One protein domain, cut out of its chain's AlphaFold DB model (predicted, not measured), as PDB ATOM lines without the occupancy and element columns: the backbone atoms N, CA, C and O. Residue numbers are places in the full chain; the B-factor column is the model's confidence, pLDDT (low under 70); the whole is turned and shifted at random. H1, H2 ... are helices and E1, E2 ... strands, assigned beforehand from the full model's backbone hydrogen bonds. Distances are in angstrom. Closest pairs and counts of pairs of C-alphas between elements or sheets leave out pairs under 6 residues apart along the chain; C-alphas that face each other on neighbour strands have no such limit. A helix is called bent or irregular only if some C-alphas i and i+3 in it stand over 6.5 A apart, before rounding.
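Overview. This is residues 25 to 151 of the 152 residues of the protein "Molybdopterin guanine dinucleotide synthesis" of Rhodobacteraceae bacterium (UniProt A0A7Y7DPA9). Three short to medium helices, H3, H4 and H6, make a crossed cluster at one end of the domain, and at the other end a small pair of parallel strands, E1 and E2, has the last part of the long kinked H2 near it. H5 comes close to H4, while H1 and two long unnamed stretches, residues 29 to 43 and 127 to 141, make up much of the rest. The printed part has 127 residues with six named helices and two named strands, in the order H1, H2, E1, E2, H3, H4, H5, H6, and the class is mostly helix. The sheet is E1 beside E2, parallel. The whole is compact, with a radius of gyration of the C-alphas of 15.2 A, and spans 42 by 38 by 29 A.

Along the chain. H1, residues 25 to 28, begins at C-alpha 25 at (154.685, 176.319, 109.039). H2, residues 44 to 61, is 25.2 A long and has a kink of 36 degrees near residue 51; it is neither bent nor irregular, but only just, with C-alphas 50 and 53 at 6.5 A. E1, residues 66 to 68, and E2, residues 78 to 80, follow. H3, residues 85 to 97, is 17.3 A long and irregular, C-alphas 87 and 90 being 8.3 A apart. H4, residues 102 to 116, is 21.0 A long. H5, residues 119 to 126, precedes H6, residues 142 to 150, which ends at C-alpha 150 at (163.219, 157.233, 94.567).

Arrangement. Helix packing is mostly crossed, with no shallow tilt among the three touching pairs. H3 and H4 touch, closest at the C-alphas of Pro 85 and Gln 106, 5.5 A, at a steep tilt of 66 degrees, opposite ways. H3 touches H6 with residues 87 to 91 alone, closest at the C-alphas of Leu 88 and Gln 146, 5.6 A, at a steep tilt of 39 degrees, the same way. H4 and H6 touch at the C-alphas of Ala 113 and Ala 149, 4.3 A, and are about perpendicular at 85 degrees. H4 and H5 are close but not clearly touching, the C-alphas of Leu 114 and Leu 122 being 7.4 A apart. E1 and E2 are parallel at 30 degrees; N 67 and O 78, and N 80 and O 67, are within hydrogen-bond range, each at 2.8 A. The closest C-alphas of H2 and E1 are those of Arg 59 and Ile 66, 6.2 A. H1 is apart from H2 and H3, for instance. Every O i to N i+4 pair is within hydrogen-bond range in H4, H5 and H6; the figures are 11 of 14 in H2 and 6 of 9 in H3, and H1 is too short for such a pair.

Size, cuts and confidence. The C-alphas farthest apart, those of Arg 64 and Ala 97, are 43.2 A apart. The printed part has no cut. The links H1 to H2 and H5 to H6 are long. The mean pLDDT of the printed part is 94.1, and residue 151 alone is under 70.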
ATOM      1  N   VAL A  25     154.138 177.483 109.746       94.19
ATOM      2  CA  VAL A  25     154.685 176.319 109.039       94.19
ATOM      3  C   VAL A  25     154.247 174.987 109.654       94.19
ATOM      4  O   VAL A  25     154.008 174.015 108.940       94.19
ATOM      5  N   GLU A  26     154.085 174.925 110.975       93.62
ATOM      6  CA  GLU A  26     153.694 173.707 111.691       93.62
ATOM      7  C   GLU A  26     152.198 173.403 111.534       93.62
ATOM      8  O   GLU A  26     151.782 172.248 111.670       93.62
ATOM      9  N   GLY A  27     151.384 174.422 111.236       91.81
ATOM     10  CA  GLY A  27     149.987 174.254 110.836       91.81
ATOM     11  C   GLY A  27     149.854 173.608 109.453       91.81
ATOM     12  O   GLY A  27     148.993 172.749 109.249       91.81
ATOM     13  N   ALA A  28     150.742 173.965 108.521       92.12
ATOM     14  CA  ALA A  28     150.781 173.398 107.174       92.12
ATOM     15  C   ALA A  28     151.470 172.016 107.131       92.12
ATOM     16  O   ALA A  28     150.971 171.081 106.497       92.12
ATOM     17  N   ALA A  29     152.570 171.840 107.866       93.19
ATOM     18  CA  ALA A  29     153.318 170.590 107.961       93.19
ATOM     19  C   ALA A  29     152.635 169.592 108.910       93.19
ATOM     20  O   ALA A  29     153.044 169.404 110.061       93.19
ATOM     21  N   LYS A  30     151.583 168.918 108.430       87.62
ATOM     22  CA  LYS A  30     150.818 167.941 109.226       87.62
ATOM     23  C   LYS A  30     151.727 166.877 109.856       87.62
ATOM     24  O   LYS A  30     152.455 166.164 109.166       87.62
ATOM     25  N   GLY A  31     151.632 166.737 111.179       86.88
ATOM     26  CA  GLY A  31     152.438 165.796 111.966       86.88
ATOM     27  C   GLY A  31     153.795 166.342 112.424       86.88
ATOM     28  O   GLY A  31     154.545 165.598 113.053       86.88
ATOM     29  N   SER A  32     154.110 167.609 112.139       90.50
ATOM     30  CA  SER A  32     155.230 168.315 112.765       90.50
ATOM     31  C   SER A  32     154.976 168.576 114.253       90.50
ATOM     32  O   SER A  32     153.831 168.746 114.711       90.50
ATOM     33  N   PHE A  33     156.072 168.587 115.009       88.50
ATOM     34  CA  PHE A  33     156.071 168.984 116.410       88.50
ATOM     35  C   PHE A  33     156.417 170.459 116.535       88.50
ATOM     36  O   PHE A  33     157.157 171.009 115.730       88.50
ATOM     37  N   THR A  34     155.892 171.053 117.594       87.75
ATOM     38  CA  THR A  34     156.166 172.428 117.980       87.75
ATOM     39  C   THR A  34     157.527 172.554 118.672       87.75
ATOM     40  O   THR A  34     157.936 171.671 119.439       87.75
ATOM     41  N   CYS A  35     158.206 173.688 118.472       85.75
ATOM     42  CA  CYS A  35     159.403 174.071 119.232       85.75
ATOM     43  C   CYS A  35     159.153 174.202 120.746       85.75
ATOM     44  O   CYS A  35     160.103 174.196 121.525       85.75
ATOM     45  N   TRP A  36     157.896 174.277 121.188       86.75
ATOM     46  CA  TRP A  36     157.527 174.329 122.601       86.75
ATOM     47  C   TRP A  36     157.580 172.948 123.281       86.75
ATOM     48  O   TRP A  36     157.589 172.875 124.516       86.75
ATOM     49  N   GLN A  37     157.684 171.854 122.510       85.88
ATOM     50  CA  GLN A  37     157.860 170.494 123.025       85.88
ATOM     51  C   GLN A  37     159.306 170.259 123.488       85.88
ATOM     52  O   GLN A  37     160.183 169.852 122.720       85.88
ATOM     53  N   MET A  38     159.549 170.468 124.782       85.75
ATOM     54  CA  MET A  38     160.892 170.404 125.377       85.75
ATOM     55  C   MET A  38     161.370 168.994 125.751       85.75
ATOM     56  O   MET A  38     162.567 168.790 125.942       85.75
ATOM     57  N   GLY A  39     160.472 168.010 125.861       81.19
ATOM     58  CA  GLY A  39     160.817 166.663 126.321       81.19
ATOM     59  C   GLY A  39     159.863 165.574 125.835       81.19
ATOM     60  O   GLY A  39     158.798 165.844 125.282       81.19
ATOM     61  N   GLY A  40     160.266 164.316 126.029       80.56
ATOM     62  CA  GLY A  40     159.538 163.141 125.548       80.56
ATOM     63  C   GLY A  40     159.990 162.652 124.168       80.56
ATOM     64  O   GLY A  40     160.938 163.157 123.573       80.56
ATOM     65  N   ALA A  41     159.322 161.612 123.667       76.75
ATOM     66  CA  ALA A  41     159.656 161.021 122.372       76.75
ATOM     67  C   ALA A  41     159.360 162.014 121.236       76.75
ATOM     68  O   ALA A  41     158.251 162.541 121.163       76.75
ATOM     69  N   GLY A  42     160.343 162.249 120.364       76.56
ATOM     70  CA  GLY A  42     160.210 163.163 119.223       76.56
ATOM     71  C   GLY A  42     160.236 164.654 119.580       76.56
ATOM     72  O   GLY A  42     159.798 165.460 118.771       76.56
ATOM     73  N   ALA A  43     160.708 165.030 120.775       85.44
ATOM     74  CA  ALA A  43     160.746 166.425 121.215       85.44
ATOM     75  C   ALA A  43     161.703 167.286 120.379       85.44
ATOM     76  O   ALA A  43     162.919 167.239 120.568       85.44
ATOM     77  N   VAL A  44     161.142 168.106 119.490       85.56
ATOM     78  CA  VAL A  44     161.912 168.996 118.611       85.56
ATOM     79  C   VAL A  44     162.469 170.195 119.379       85.56
ATOM     80  O   VAL A  44     163.641 170.518 119.215       85.56
ATOM     81  N   GLY A  45     161.695 170.803 120.283       87.19
ATOM     82  CA  GLY A  45     162.138 171.953 121.084       87.19
ATOM     83  C   GLY A  45     163.399 171.677 121.902       87.19
ATOM     84  O   GLY A  45     164.389 172.407 121.822       87.19
ATOM     85  N   GLY A  46     163.407 170.557 122.630       87.00
ATOM     86  CA  GLY A  46     164.581 170.121 123.393       87.00
ATOM     87  C   GLY A  46     165.794 169.843 122.499       87.00
ATOM     88  O   GLY A  46     166.916 170.230 122.831       87.00
ATOM     89  N   GLN A  47     165.578 169.234 121.330       88.38
ATOM     90  CA  GLN A  47     166.643 168.983 120.358       88.38
ATOM     91  C   GLN A  47     167.215 170.287 119.792       88.38
ATOM     92  O   GLN A  47     168.439 170.435 119.752       88.38
ATOM     93  N   MET A  48     166.375 171.265 119.438       88.81
ATOM     94  CA  MET A  48     166.832 172.566 118.937       88.81
ATOM     95  C   MET A  48     167.765 173.270 119.924       88.81
ATOM     96  O   MET A  48     168.817 173.761 119.512       88.81
ATOM     97  N   MET A  49     167.458 173.238 121.226       89.88
ATOM     98  CA  MET A  49     168.323 173.831 122.259       89.88
ATOM     99  C   MET A  49     169.731 173.224 122.280       89.88
ATOM    100  O   MET A  49     170.704 173.919 122.563       89.88
ATOM    101  N   THR A  50     169.857 171.940 121.941       89.75
ATOM    102  CA  THR A  50     171.160 171.261 121.850       89.75
ATOM    103  C   THR A  50     171.853 171.473 120.499       89.75
ATOM    104  O   THR A  50     173.084 171.482 120.432       89.75
ATOM    105  N   GLY A  51     171.086 171.700 119.427       91.50
ATOM    106  CA  GLY A  51     171.592 171.968 118.078       91.50
ATOM    107  C   GLY A  51     172.103 173.398 117.866       91.50
ATOM    108  O   GLY A  51     173.126 173.590 117.205       91.50
ATOM    109  N   LEU A  52     171.458 174.407 118.462       93.38
ATOM    110  CA  LEU A  52     171.820 175.823 118.292       93.38
ATOM    111  C   LEU A  52     173.301 176.132 118.606       93.38
ATOM    112  O   LEU A  52     173.946 176.800 117.792       93.38
ATOM    113  N   PRO A  53     173.910 175.610 119.693       95.94
ATOM    114  CA  PRO A  53     175.340 175.792 119.941       95.94
ATOM    115  C   PRO A  53     176.240 175.223 118.836       95.94
ATOM    116  O   PRO A  53     177.310 175.771 118.571       95.94
ATOM    117  N   VAL A  54     175.836 174.128 118.181       96.00
ATOM    118  CA  VAL A  54     176.581 173.544 117.052       96.00
ATOM    119  C   VAL A  54     176.528 174.486 115.849       96.00
ATOM    120  O   VAL A  54     177.575 174.803 115.282       96.00
ATOM    121  N   LEU A  55     175.337 174.989 115.505       95.81
ATOM    122  CA  LEU A  55     175.153 175.955 114.416       95.81
ATOM    123  C   LEU A  55     175.943 177.246 114.670       95.81
ATOM    124  O   LEU A  55     176.612 177.750 113.766       95.81
ATOM    125  N   HIS A  56     175.948 177.736 115.912       96.06
ATOM    126  CA  HIS A  56     176.747 178.893 116.312       96.06
ATOM    127  C   HIS A  56     178.250 178.660 116.086       96.06
ATOM    128  O   HIS A  56     178.916 179.488 115.462       96.06
ATOM    129  N   ARG A  57     178.789 177.508 116.518       97.31
ATOM    130  CA  ARG A  57     180.204 177.159 116.289       97.31
ATOM    131  C   ARG A  57     180.547 177.044 114.804       97.31
ATOM    132  O   ARG A  57     181.615 177.494 114.397       97.31
ATOM    133  N   LEU A  58     179.656 176.483 113.986       97.31
ATOM    134  CA  LEU A  58     179.842 176.420 112.533       97.31
ATOM    135  C   LEU A  58     179.873 177.824 111.908       97.31
ATOM    136  O   LEU A  58     180.769 178.115 111.115       97.31
ATOM    137  N   ARG A  59     178.967 178.723 112.312       96.56
ATOM    138  CA  ARG A  59     178.952 180.122 111.847       96.56
ATOM    139  C   ARG A  59     180.223 180.875 112.250       96.56
ATOM    140  O   ARG A  59     180.766 181.614 111.434       96.56
ATOM    141  N   ALA A  60     180.747 180.628 113.452       97.19
ATOM    142  CA  ALA A  60     182.033 181.173 113.892       97.19
ATOM    143  C   ALA A  60     183.225 180.593 113.104       97.19
ATOM    144  O   ALA A  60     184.166 181.314 112.776       97.19
ATOM    145  N   ARG A  61     183.185 179.300 112.753       98.06
ATOM    146  CA  ARG A  61     184.243 178.614 111.991       98.06
ATOM    147  C   ARG A  61     184.330 179.061 110.527       98.06
ATOM    148  O   ARG A  61     185.412 178.972 109.936       98.06
ATOM    149  N   PHE A  62     183.215 179.516 109.957       97.75
ATOM    150  CA  PHE A  62     183.080 179.979 108.574       97.75
ATOM    151  C   PHE A  62     182.535 181.421 108.529       97.75
ATOM    152  O   PHE A  62     181.405 181.653 108.083       97.75
ATOM    153  N   PRO A  63     183.323 182.413 108.984       96.56
ATOM    154  CA  PRO A  63     182.853 183.786 109.117       96.56
ATOM    155  C   PRO A  63     182.430 184.358 107.760       96.56
ATOM    156  O   PRO A  63     183.153 184.229 106.770       96.56
ATOM    157  N   ARG A  64     181.257 185.005 107.722       95.56
ATOM    158  CA  ARG A  64     180.646 185.609 106.517       95.56
ATOM    159  C   ARG A  64     180.382 184.633 105.359       95.56
ATOM    160  O   ARG A  64     180.141 185.068 104.241       95.56
ATOM    161  N   ARG A  65     180.427 183.320 105.605       98.25
ATOM    162  CA  ARG A  65     180.213 182.290 104.574       98.25
ATOM    163  C   ARG A  65     178.901 181.524 104.702       98.25
ATOM    164  O   ARG A  65     178.579 180.781 103.784       98.25
ATOM    165  N   ILE A  66     178.188 181.677 105.817       98.44
ATOM    166  CA  ILE A  66     176.926 180.982 106.087       98.44
ATOM    167  C   ILE A  66     175.778 181.986 106.063       98.44
ATOM    168  O   ILE A  66     175.865 183.006 106.750       98.44
ATOM    169  N   ALA A  67     174.737 181.707 105.284       97.50
ATOM    170  CA  ALA A  67     173.431 182.357 105.338       97.50
ATOM    171  C   ALA A  67     172.449 181.499 106.145       97.50
ATOM    172  O   ALA A  67     172.550 180.273 106.131       97.50
ATOM    173  N   VAL A  68     171.514 182.120 106.858       96.44
ATOM    174  CA  VAL A  68     170.450 181.418 107.589       96.44
ATOM    175  C   VAL A  68     169.117 181.676 106.900       96.44
ATOM    176  O   VAL A  68     168.551 182.758 107.018       96.44
ATOM    177  N   TRP A  69     168.616 180.681 106.177       97.38
ATOM    178  CA  TRP A  69     167.317 180.745 105.517       97.38
ATOM    179  C   TRP A  69     166.166 180.590 106.532       97.38
ATOM    180  O   TRP A  69     166.333 179.827 107.488       97.38
ATOM    181  N   PRO A  70     164.997 181.235 106.342       96.50
ATOM    182  CA  PRO A  70     164.657 182.254 105.338       96.50
ATOM    183  C   PRO A  70     164.937 183.697 105.809       96.50
ATOM    184  O   PRO A  70     164.418 184.653 105.243       96.50
ATOM    185  N   PHE A  71     165.735 183.871 106.864       96.25
ATOM    186  CA  PHE A  71     165.961 185.168 107.514       96.25
ATOM    187  C   PHE A  71     167.007 186.042 106.815       96.25
ATOM    188  O   PHE A  71     166.977 187.266 106.914       96.25
ATOM    189  N   GLU A  72     167.975 185.416 106.149       95.69
ATOM    190  CA  GLU A  72     169.076 186.081 105.461       95.69
ATOM    191  C   GLU A  72     169.065 185.723 103.962       95.69
ATOM    192  O   GLU A  72     168.728 184.587 103.608       95.69
ATOM    193  N   PRO A  73     169.497 186.641 103.075       94.75
ATOM    194  CA  PRO A  73     169.678 186.340 101.657       94.75
ATOM    195  C   PRO A  73     170.618 185.151 101.433       94.75
ATOM    196  O   PRO A  73     171.641 185.011 102.108       94.75
ATOM    197  N   LEU A  74     170.308 184.314 100.441       95.88
ATOM    198  CA  LEU A  74     171.125 183.154 100.060       95.88
ATOM    199  C   LEU A  74     172.258 183.532  99.097       95.88
ATOM    200  O   LEU A  74     172.445 182.913  98.056       95.88
ATOM    201  N   ASP A  75     173.028 184.558  99.456       96.25
ATOM    202  CA  ASP A  75     174.147 185.103  98.671       96.25
ATOM    203  C   ASP A  75     175.524 184.580  99.127       96.25
ATOM    204  O   ASP A  75     176.578 185.098  98.749       96.25
ATOM    205  N   ARG A  76     175.528 183.527  99.952       97.19
ATOM    206  CA  ARG A  76     176.720 182.950 100.585       97.19
ATOM    207  C   ARG A  76     176.919 181.501 100.154       97.19
ATOM    208  O   ARG A  76     175.955 180.808  99.855       97.19
ATOM    209  N   PRO A  77     178.162 180.989 100.186       97.12
ATOM    210  CA  PRO A  77     178.461 179.641  99.705       97.12
ATOM    211  C   PRO A  77     177.879 178.506 100.566       97.12
ATOM    212  O   PRO A  77     177.992 177.348 100.176       97.12
ATOM    213  N   ILE A  78     177.349 178.791 101.758       97.50
ATOM    214  CA  ILE A  78     176.730 177.806 102.651       97.50
ATOM    215  C   ILE A  78     175.415 178.394 103.165       97.50
ATOM    216  O   ILE A  78     175.391 179.551 103.582       97.50
ATOM    217  N   ALA A  79     174.356 177.590 103.208       96.88
ATOM    218  CA  ALA A  79     173.089 177.951 103.835       96.88
ATOM    219  C   ALA A  79     172.746 176.972 104.966       96.88
ATOM    220  O   ALA A  79     172.906 175.759 104.822       96.88
ATOM    221  N   PHE A  80     172.262 177.494 106.090       97.50
ATOM    222  CA  PHE A  80     171.475 176.722 107.041       97.50
ATOM    223  C   PHE A  80     170.017 176.801 106.626       97.50
ATOM    224  O   PHE A  80     169.476 177.892 106.470       97.50
ATOM    225  N   VAL A  81     169.419 175.630 106.438       97.06
ATOM    226  CA  VAL A  81     168.050 175.464 105.965       97.06
ATOM    227  C   VAL A  81     167.369 174.447 106.871       97.06
ATOM    228  O   VAL A  81     167.934 173.389 107.159       97.06
ATOM    229  N   GLU A  82     166.177 174.782 107.351       95.69
ATOM    230  CA  GLU A  82     165.368 173.886 108.169       95.69
ATOM    231  C   GLU A  82     164.640 172.867 107.275       95.69
ATOM    232  O   GLU A  82     164.103 173.197 106.216       95.69
ATOM    233  N   ILE A  83     164.652 171.602 107.700       95.56
ATOM    234  CA  ILE A  83     164.031 170.475 106.998       95.56
ATOM    235  C   ILE A  83     163.120 169.699 107.945       95.56
ATOM    236  O   ILE A  83     163.352 169.642 109.153       95.56
ATOM    237  N   TRP A  84     162.142 168.998 107.374       95.06
ATOM    238  CA  TRP A  84     161.314 168.036 108.091       95.06
ATOM    239  C   TRP A  84     161.334 166.695 107.353       95.06
ATOM    240  O   TRP A  84     160.580 166.501 106.401       95.06
ATOM    241  N   PRO A  85     162.173 165.724 107.758       93.81
ATOM    242  CA  PRO A  85     162.365 164.498 106.978       93.81
ATOM    243  C   PRO A  85     161.104 163.637 106.805       93.81
ATOM    244  O   PRO A  85     161.060 162.752 105.953       93.81
ATOM    245  N   SER A  86     160.055 163.878 107.598       94.12
ATOM    246  CA  SER A  86     158.764 163.200 107.429       94.12
ATOM    247  C   SER A  86     157.974 163.677 106.202       94.12
ATOM    248  O   SER A  86     156.989 163.025 105.857       94.12
ATOM    249  N   LEU A  87     158.405 164.738 105.504       96.38
ATOM    250  CA  LEU A  87     157.898 165.059 104.160       96.38
ATOM    251  C   LEU A  87     158.153 163.901 103.174       96.38
ATOM    252  O   LEU A  87     157.348 163.650 102.285       96.38
ATOM    253  N   LEU A  88     159.206 163.107 103.402       96.69
ATOM    254  CA  LEU A  88     159.569 161.927 102.608       96.69
ATOM    255  C   LEU A  88     158.997 160.610 103.161       96.69
ATOM    256  O   LEU A  88     159.541 159.536 102.904       96.69
ATOM    257  N   ARG A  89     157.916 160.648 103.954       95.31
ATOM    258  CA  ARG A  89     157.421 159.458 104.677       95.31
ATOM    259  C   ARG A  89     157.142 158.237 103.793       95.31
ATOM    260  O   ARG A  89     157.338 157.129 104.278       95.31
ATOM    261  N   GLY A  90     156.694 158.418 102.545       96.06
ATOM    262  CA  GLY A  90     156.363 157.308 101.645       96.06
ATOM    263  C   GLY A  90     157.607 156.530 101.227       96.06
ATOM    264  O   GLY A  90     157.740 155.360 101.569       96.06
ATOM    265  N   VAL A  91     158.575 157.207 100.606       96.94
ATOM    266  CA  VAL A  91     159.856 156.588 100.211       96.94
ATOM    267  C   VAL A  91     160.670 156.081 101.413       96.94
ATOM    268  O   VAL A  91     161.370 155.075 101.321       96.94
ATOM    269  N   VAL A  92     160.554 156.726 102.581       97.19
ATOM    270  CA  VAL A  92     161.170 156.224 103.821       97.19
ATOM    271  C   VAL A  92     160.508 154.923 104.280       97.19
ATOM    272  O   VAL A  92     161.209 154.031 104.751       97.19
ATOM    273  N   ALA A  93     159.183 154.793 104.161       97.19
ATOM    274  CA  ALA A  93     158.473 153.563 104.508       97.19
ATOM    275  C   ALA A  93     158.832 152.410 103.558       97.19
ATOM    276  O   ALA A  93     159.046 151.296 104.028       97.19
ATOM    277  N   GLU A  94     158.962 152.691 102.259       96.44
ATOM    278  CA  GLU A  94     159.454 151.738 101.253       96.44
ATOM    279  C   GLU A  94     160.855 151.228 101.631       96.44
ATOM    280  O   GLU A  94     161.055 150.029 101.798       96.44
ATOM    281  N   ALA A  95     161.801 152.135 101.898       95.56
ATOM    282  CA  ALA A  95     163.159 151.764 102.301       95.56
ATOM    283  C   ALA A  95     163.212 151.015 103.647       95.56
ATOM    284  O   ALA A  95     164.074 150.166 103.854       95.56
ATOM    285  N   LEU A  96     162.305 151.322 104.578       97.06
ATOM    286  CA  LEU A  96     162.194 150.609 105.852       97.06
ATOM    287  C   LEU A  96     161.656 149.186 105.698       97.06
ATOM    288  O   LEU A  96     161.996 148.336 106.521       97.06
ATOM    289  N   ALA A  97     160.843 148.914 104.675       96.75
ATOM    290  CA  ALA A  97     160.376 147.560 104.381       96.75
ATOM    291  C   ALA A  97     161.539 146.628 103.988       96.75
ATOM    292  O   ALA A  97     161.469 145.425 104.222       96.75
ATOM    293  N   GLU A  98     162.634 147.195 103.476       94.19
ATOM    294  CA  GLU A  98     163.897 146.501 103.189       94.19
ATOM    295  C   GLU A  98     164.827 146.409 104.420       94.19
ATOM    296  O   GLU A  98     165.913 145.831 104.354       94.19
ATOM    297  N   GLY A  99     164.406 146.955 105.567       95.69
ATOM    298  CA  GLY A  99     165.149 146.975 106.826       95.69
ATOM    299  C   GLY A  99     165.922 148.275 107.083       95.69
ATOM    300  O   GLY A  99     165.782 149.278 106.389       95.69
ATOM    301  N   GLY A 100     166.755 148.275 108.129       95.81
ATOM    302  CA  GLY A 100     167.591 149.419 108.512       95.81
ATOM    303  C   GLY A 100     166.971 150.362 109.553       95.81
ATOM    304  O   GLY A 100     165.971 150.055 110.200       95.81
ATOM    305  N   ILE A 101     167.619 151.513 109.755       96.62
ATOM    306  CA  ILE A 101     167.258 152.499 110.786       96.62
ATOM    307  C   ILE A 101     166.506 153.657 110.129       96.62
ATOM    308  O   ILE A 101     167.017 154.286 109.202       96.62
ATOM    309  N   LYS A 102     165.316 153.980 110.650       95.00
ATOM    310  CA  LYS A 102     164.448 155.047 110.124       95.00
ATOM    311  C   LYS A 102     165.181 156.373 109.941       95.00
ATOM    312  O   LYS A 102     165.136 156.936 108.852       95.00
ATOM    313  N   ASP A 103     165.877 156.836 110.971       93.44
ATOM    314  CA  ASP A 103     166.555 158.134 110.940       93.44
ATOM    315  C   ASP A 103     167.691 158.155 109.902       93.44
ATOM    316  O   ASP A 103     167.892 159.156 109.215       93.44
ATOM    317  N   ALA A 104     168.384 157.027 109.701       96.12
ATOM    318  CA  ALA A 104     169.409 156.904 108.666       96.12
ATOM    319  C   ALA A 104     168.805 156.994 107.255       96.12
ATOM    320  O   ALA A 104     169.344 157.695 106.394       96.12
ATOM    321  N   HIS A 105     167.662 156.339 107.022       97.50
ATOM    322  CA  HIS A 105     166.923 156.471 105.763       97.50
ATOM    323  C   HIS A 105     166.428 157.895 105.547       97.50
ATOM    324  O   HIS A 105     166.605 158.430 104.459       97.50
ATOM    325  N   GLN A 106     165.879 158.535 106.580       96.81
ATOM    326  CA  GLN A 106     165.429 159.926 106.520       96.81
ATOM    327  C   GLN A 106     166.554 160.879 106.098       96.81
ATOM    328  O   GLN A 106     166.364 161.662 105.167       96.81
ATOM    329  N   VAL A 107     167.737 160.783 106.712       96.12
ATOM    330  CA  VAL A 107     168.894 161.618 106.348       96.12
ATOM    331  C   VAL A 107     169.348 161.331 104.916       96.12
ATOM    332  O   VAL A 107     169.465 162.251 104.106       96.12
ATOM    333  N   ARG A 108     169.568 160.054 104.578       97.12
ATOM    334  CA  ARG A 108     170.074 159.641 103.261       97.12
ATOM    335  C   ARG A 108     169.132 160.046 102.129       97.12
ATOM    336  O   ARG A 108     169.595 160.547 101.107       97.12
ATOM    337  N   LEU A 109     167.830 159.818 102.294       97.94
ATOM    338  CA  LEU A 109     166.824 160.106 101.271       97.94
ATOM    339  C   LEU A 109     166.577 161.610 101.131       97.94
ATOM    340  O   LEU A 109     166.443 162.076 100.006       97.94
ATOM    341  N   THR A 110     166.617 162.377 102.228       97.81
ATOM    342  CA  THR A 110     166.547 163.848 102.155       97.81
ATOM    343  C   THR A 110     167.735 164.411 101.383       97.81
ATOM    344  O   THR A 110     167.548 165.162 100.430       97.81
ATOM    345  N   ALA A 111     168.959 164.000 101.729       96.94
ATOM    346  CA  ALA A 111     170.161 164.451 101.028       96.94
ATOM    347  C   ALA A 111     170.134 164.074  99.537       96.94
ATOM    348  O   ALA A 111     170.471 164.889  98.684       96.94
ATOM    349  N   ARG A 112     169.687 162.852  99.218       97.06
ATOM    350  CA  ARG A 112     169.532 162.373  97.841       97.06
ATOM    351  C   ARG A 112     168.511 163.188  97.053       97.06
ATOM    352  O   ARG A 112     168.816 163.562  95.927       97.06
ATOM    353  N   ALA A 113     167.331 163.439  97.622       97.62
ATOM    354  CA  ALA A 113     166.294 164.233  96.970       97.62
ATOM    355  C   ALA A 113     166.842 165.617  96.608       97.62
ATOM    356  O   ALA A 113     166.835 165.995  95.443       97.62
ATOM    357  N   LEU A 114     167.421 166.318  97.588       96.56
ATOM    358  CA  LEU A 114     167.972 167.660  97.393       96.56
ATOM    359  C   LEU A 114     169.116 167.694  96.373       96.56
ATOM    360  O   LEU A 114     169.177 168.614  95.566       96.56
ATOM    361  N   ALA A 115     169.994 166.688  96.367       96.44
ATOM    362  CA  ALA A 115     171.103 166.603  95.414       96.44
ATOM    363  C   ALA A 115     170.662 166.356  93.961       96.44
ATOM    364  O   ALA A 115     171.459 166.544  93.045       96.44
ATOM    365  N   ARG A 116     169.427 165.891  93.748       96.19
ATOM    366  CA  ARG A 116     168.888 165.542  92.426       96.19
ATOM    367  C   ARG A 116     167.888 166.545  91.884       96.19
ATOM    368  O   ARG A 116     167.557 166.474  90.704       96.19
ATOM    369  N   LEU A 117     167.393 167.451  92.721       96.69
ATOM    370  CA  LEU A 117     166.538 168.527  92.248       96.69
ATOM    371  C   LEU A 117     167.293 169.373  91.224       96.69
ATOM    372  O   LEU A 117     168.451 169.741  91.430       96.69
ATOM    373  N   ALA A 118     166.604 169.718  90.137       96.81
ATOM    374  CA  ALA A 118     167.089 170.756  89.243       96.81
ATOM    375  C   ALA A 118     167.251 172.069  90.038       96.81
ATOM    376  O   ALA A 118     166.406 172.354  90.901       96.81
ATOM    377  N   PRO A 119     168.299 172.875  89.778       96.31
ATOM    378  CA  PRO A 119     168.554 174.109  90.522       96.31
ATOM    379  C   PRO A 119     167.341 175.044  90.608       96.31
ATOM    380  O   PRO A 119     167.090 175.638  91.653       96.31
ATOM    381  N   GLU A 120     166.541 175.121  89.548       97.50
ATOM    382  CA  GLU A 120     165.348 175.965  89.451       97.50
ATOM    383  C   GLU A 120     164.228 175.477  90.377       97.50
ATOM    384  O   GLU A 120     163.500 176.282  90.958       97.50
ATOM    385  N   ARG A 121     164.100 174.155  90.553       97.75
ATOM    386  CA  ARG A 121     163.126 173.570  91.484       97.75
ATOM    387  C   ARG A 121     163.552 173.794  92.925       97.75
ATOM    388  O   ARG A 121     162.725 174.189  93.739       97.75
ATOM    389  N   LEU A 122     164.837 173.615  93.233       97.50
ATOM    390  CA  LEU A 122     165.360 173.928  94.561       97.50
ATOM    391  C   LEU A 122     165.187 175.419  94.891       97.50
ATOM    392  O   LEU A 122     164.771 175.747  95.998       97.50
ATOM    393  N   ALA A 123     165.444 176.311  93.929       96.81
ATOM    394  CA  ALA A 123     165.218 177.744  94.090       96.81
ATOM    395  C   ALA A 123     163.744 178.063  94.384       96.81
ATOM    396  O   ALA A 123     163.471 178.813  95.314       96.81
ATOM    397  N   ALA A 124     162.800 177.438  93.670       97.88
ATOM    398  CA  ALA A 124     161.369 177.601  93.939       97.88
ATOM    399  C   ALA A 124     160.967 177.126  95.348       97.88
ATOM    400  O   ALA A 124     160.139 177.757  95.993       97.88
ATOM    401  N   MET A 125     161.571 176.046  95.858       97.94
ATOM    402  CA  MET A 125     161.320 175.574  97.229       97.94
ATOM    403  C   MET A 125     161.924 176.489  98.308       97.94
ATOM    404  O   MET A 125     161.465 176.472  99.450       97.94
ATOM    405  N   LEU A 126     162.972 177.248  97.969       97.44
ATOM    406  CA  LEU A 126     163.625 178.224  98.847       97.44
ATOM    407  C   LEU A 126     162.974 179.614  98.782       97.44
ATOM    408  O   LEU A 126     163.272 180.452  99.635       97.44
ATOM    409  N   ASP A 127     162.103 179.866  97.805       96.44
ATOM    410  CA  ASP A 127     161.389 181.133  97.629       96.44
ATOM    411  C   ASP A 127     160.221 181.247  98.621       96.44
ATOM    412  O   ASP A 127     159.047 181.085  98.291       96.44
ATOM    413  N   VAL A 128     160.571 181.456  99.891       95.88
ATOM    414  CA  VAL A 128     159.633 181.604 101.005       95.88
ATOM    415  C   VAL A 128     159.973 182.857 101.800       95.88
ATOM    416  O   VAL A 128     161.112 183.048 102.226       95.88
ATOM    417  N   SER A 129     158.956 183.672 102.076       92.88
ATOM    418  CA  SER A 129     159.054 184.817 102.979       92.88
ATOM    419  C   SER A 129     158.439 184.478 104.338       92.88
ATOM    420  O   SER A 129     157.226 184.549 104.499       92.88
ATOM    421  N   ALA A 130     159.284 184.145 105.317       92.88
ATOM    422  CA  ALA A 130     158.882 183.896 106.707       92.88
ATOM    423  C   ALA A 130     159.912 184.484 107.699       92.88
ATOM    424  O   ALA A 130     160.593 183.735 108.407       92.88
ATOM    425  N   PRO A 131     160.081 185.821 107.736       85.81
ATOM    426  CA  PRO A 131     161.192 186.476 108.433       85.81
ATOM    427  C   PRO A 131     161.113 186.412 109.967       85.81
ATOM    428  O   PRO A 131     162.102 186.714 110.629       85.81
ATOM    429  N   GLU A 132     159.969 186.038 110.542       86.81
ATOM    430  CA  GLU A 132     159.777 185.998 111.999       86.81
ATOM    431  C   GLU A 132     159.928 184.582 112.571       86.81
ATOM    432  O   GLU A 132     160.611 184.387 113.574       86.81
ATOM    433  N   GLU A 133     159.342 183.578 111.913       87.38
ATOM    434  CA  GLU A 133     159.195 182.230 112.480       87.38
ATOM    435  C   GLU A 133     160.040 181.149 111.777       87.38
ATOM    436  O   GLU A 133     160.263 180.074 112.342       87.38
ATOM    437  N   GLY A 134     160.558 181.412 110.573       92.69
ATOM    438  CA  GLY A 134     161.252 180.415 109.749       92.69
ATOM    439  C   GLY A 134     160.299 179.485 108.986       92.69
ATOM    440  O   GLY A 134     159.081 179.630 109.055       92.69
ATOM    441  N   TRP A 135     160.849 178.535 108.223       96.88
ATOM    442  CA  TRP A 135     160.054 177.629 107.383       96.88
ATOM    443  C   TRP A 135     160.710 176.256 107.208       96.88
ATOM    444  O   TRP A 135     161.870 176.066 107.553       96.88
ATOM    445  N   ILE A 136     159.977 175.296 106.643       97.06
ATOM    446  CA  ILE A 136     160.448 173.943 106.331       97.06
ATOM    447  C   ILE A 136     160.640 173.851 104.817       97.06
ATOM    448  O   ILE A 136     159.677 173.990 104.060       97.06
ATOM    449  N   LEU A 137     161.867 173.583 104.367       97.81
ATOM    450  CA  LEU A 137     162.171 173.434 102.943       97.81
ATOM    451  C   LEU A 137     161.319 172.333 102.296       97.81
ATOM    452  O   LEU A 137     161.284 171.197 102.777       97.81
ATOM    453  N   GLY A 138     160.695 172.672 101.166       97.31
ATOM    454  CA  GLY A 138     159.932 171.740 100.334       97.31
ATOM    455  C   GLY A 138     158.559 171.355 100.888       97.31
ATOM    456  O   GLY A 138     157.924 170.448 100.353       97.31
ATOM    457  N   LEU A 139     158.077 172.037 101.931       97.19
ATOM    458  CA  LEU A 139     156.675 171.959 102.340       97.19
ATOM    459  C   LEU A 139     155.775 172.457 101.195       97.19
ATOM    460  O   LEU A 139     155.988 173.557 100.689       97.19
ATOM    461  N   GLY A 140     154.796 171.649 100.782       96.44
ATOM    462  CA  GLY A 140     154.001 171.875  99.567       96.44
ATOM    463  C   GLY A 140     154.615 171.308  98.276       96.44
ATOM    464  O   GLY A 140     153.982 171.377  97.226       96.44
ATOM    465  N   PHE A 141     155.819 170.731  98.346       97.56
ATOM    466  CA  PHE A 141     156.520 170.068  97.239       97.56
ATOM    467  C   PHE A 141     156.837 168.593  97.558       97.56
ATOM    468  O   PHE A 141     157.810 168.022  97.061       97.56
ATOM    469  N   GLU A 142     156.040 167.958  98.419       96.94
ATOM    470  CA  GLU A 142     156.315 166.622  98.956       96.94
ATOM    471  C   GLU A 142     156.405 165.555  97.865       96.94
ATOM    472  O   GLU A 142     157.270 164.682  97.931       96.94
ATOM    473  N   ASP A 143     155.538 165.619  96.856       96.81
ATOM    474  CA  ASP A 143     155.532 164.649  95.760       96.81
ATOM    475  C   ASP A 143     156.809 164.750  94.916       96.81
ATOM    476  O   ASP A 143     157.429 163.727  94.624       96.81
ATOM    477  N   GLU A 144     157.272 165.967  94.610       97.19
ATOM    478  CA  GLU A 144     158.535 166.195  93.894       97.19
ATOM    479  C   GLU A 144     159.737 165.683  94.694       97.19
ATOM    480  O   GLU A 144     160.594 164.979  94.154       97.19
ATOM    481  N   LEU A 145     159.778 165.973  95.999       97.44
ATOM    482  CA  LEU A 145     160.824 165.466  96.885       97.44
ATOM    483  C   LEU A 145     160.826 163.932  96.942       97.44
ATOM    484  O   LEU A 145     161.891 163.310  96.897       97.44
ATOM    485  N   GLN A 146     159.649 163.306  97.025       97.25
ATOM    486  CA  GLN A 146     159.530 161.850  97.051       97.25
ATOM    487  C   GLN A 146     159.970 161.205  95.734       97.25
ATOM    488  O   GLN A 146     160.638 160.172  95.771       97.25
ATOM    489  N   VAL A 147     159.640 161.799  94.584       96.94
ATOM    490  CA  VAL A 147     160.116 161.326  93.274       96.94
ATOM    491  C   VAL A 147     161.641 161.419  93.196       96.94
ATOM    492  O   VAL A 147     162.298 160.402  92.964       96.94
ATOM    493  N   ALA A 148     162.224 162.578  93.517       96.81
ATOM    494  CA  ALA A 148     163.676 162.782  93.483       96.81
ATOM    495  C   ALA A 148     164.444 161.803  94.401       96.81
ATOM    496  O   ALA A 148     165.565 161.371  94.096       96.81
ATOM    497  N   ALA A 149     163.840 161.409  95.527       96.50
ATOM    498  CA  ALA A 149     164.405 160.427  96.448       96.50
ATOM    499  C   ALA A 149     164.403 158.979  95.906       96.50
ATOM    500  O   ALA A 149     165.304 158.208  96.265       96.50
ATOM    501  N   ARG A 150     163.416 158.605  95.075       92.19
ATOM    502  CA  ARG A 150     163.219 157.233  94.567       92.19
ATOM    503  C   ARG A 150     164.146 156.856  93.419       92.19
ATOM    504  O   ARG A 150     164.628 155.734  93.407       92.19
ATOM    505  N   GLU A 151     164.394 157.756  92.472       67.81
ATOM    506  CA  GLU A 151     165.016 157.415  91.179       67.81
ATOM    507  C   GLU A 151     166.484 156.973  91.300       67.81
ATOM    508  O   GLU A 151     167.392 157.789  91.199       67.81
TER     509      GLU A 151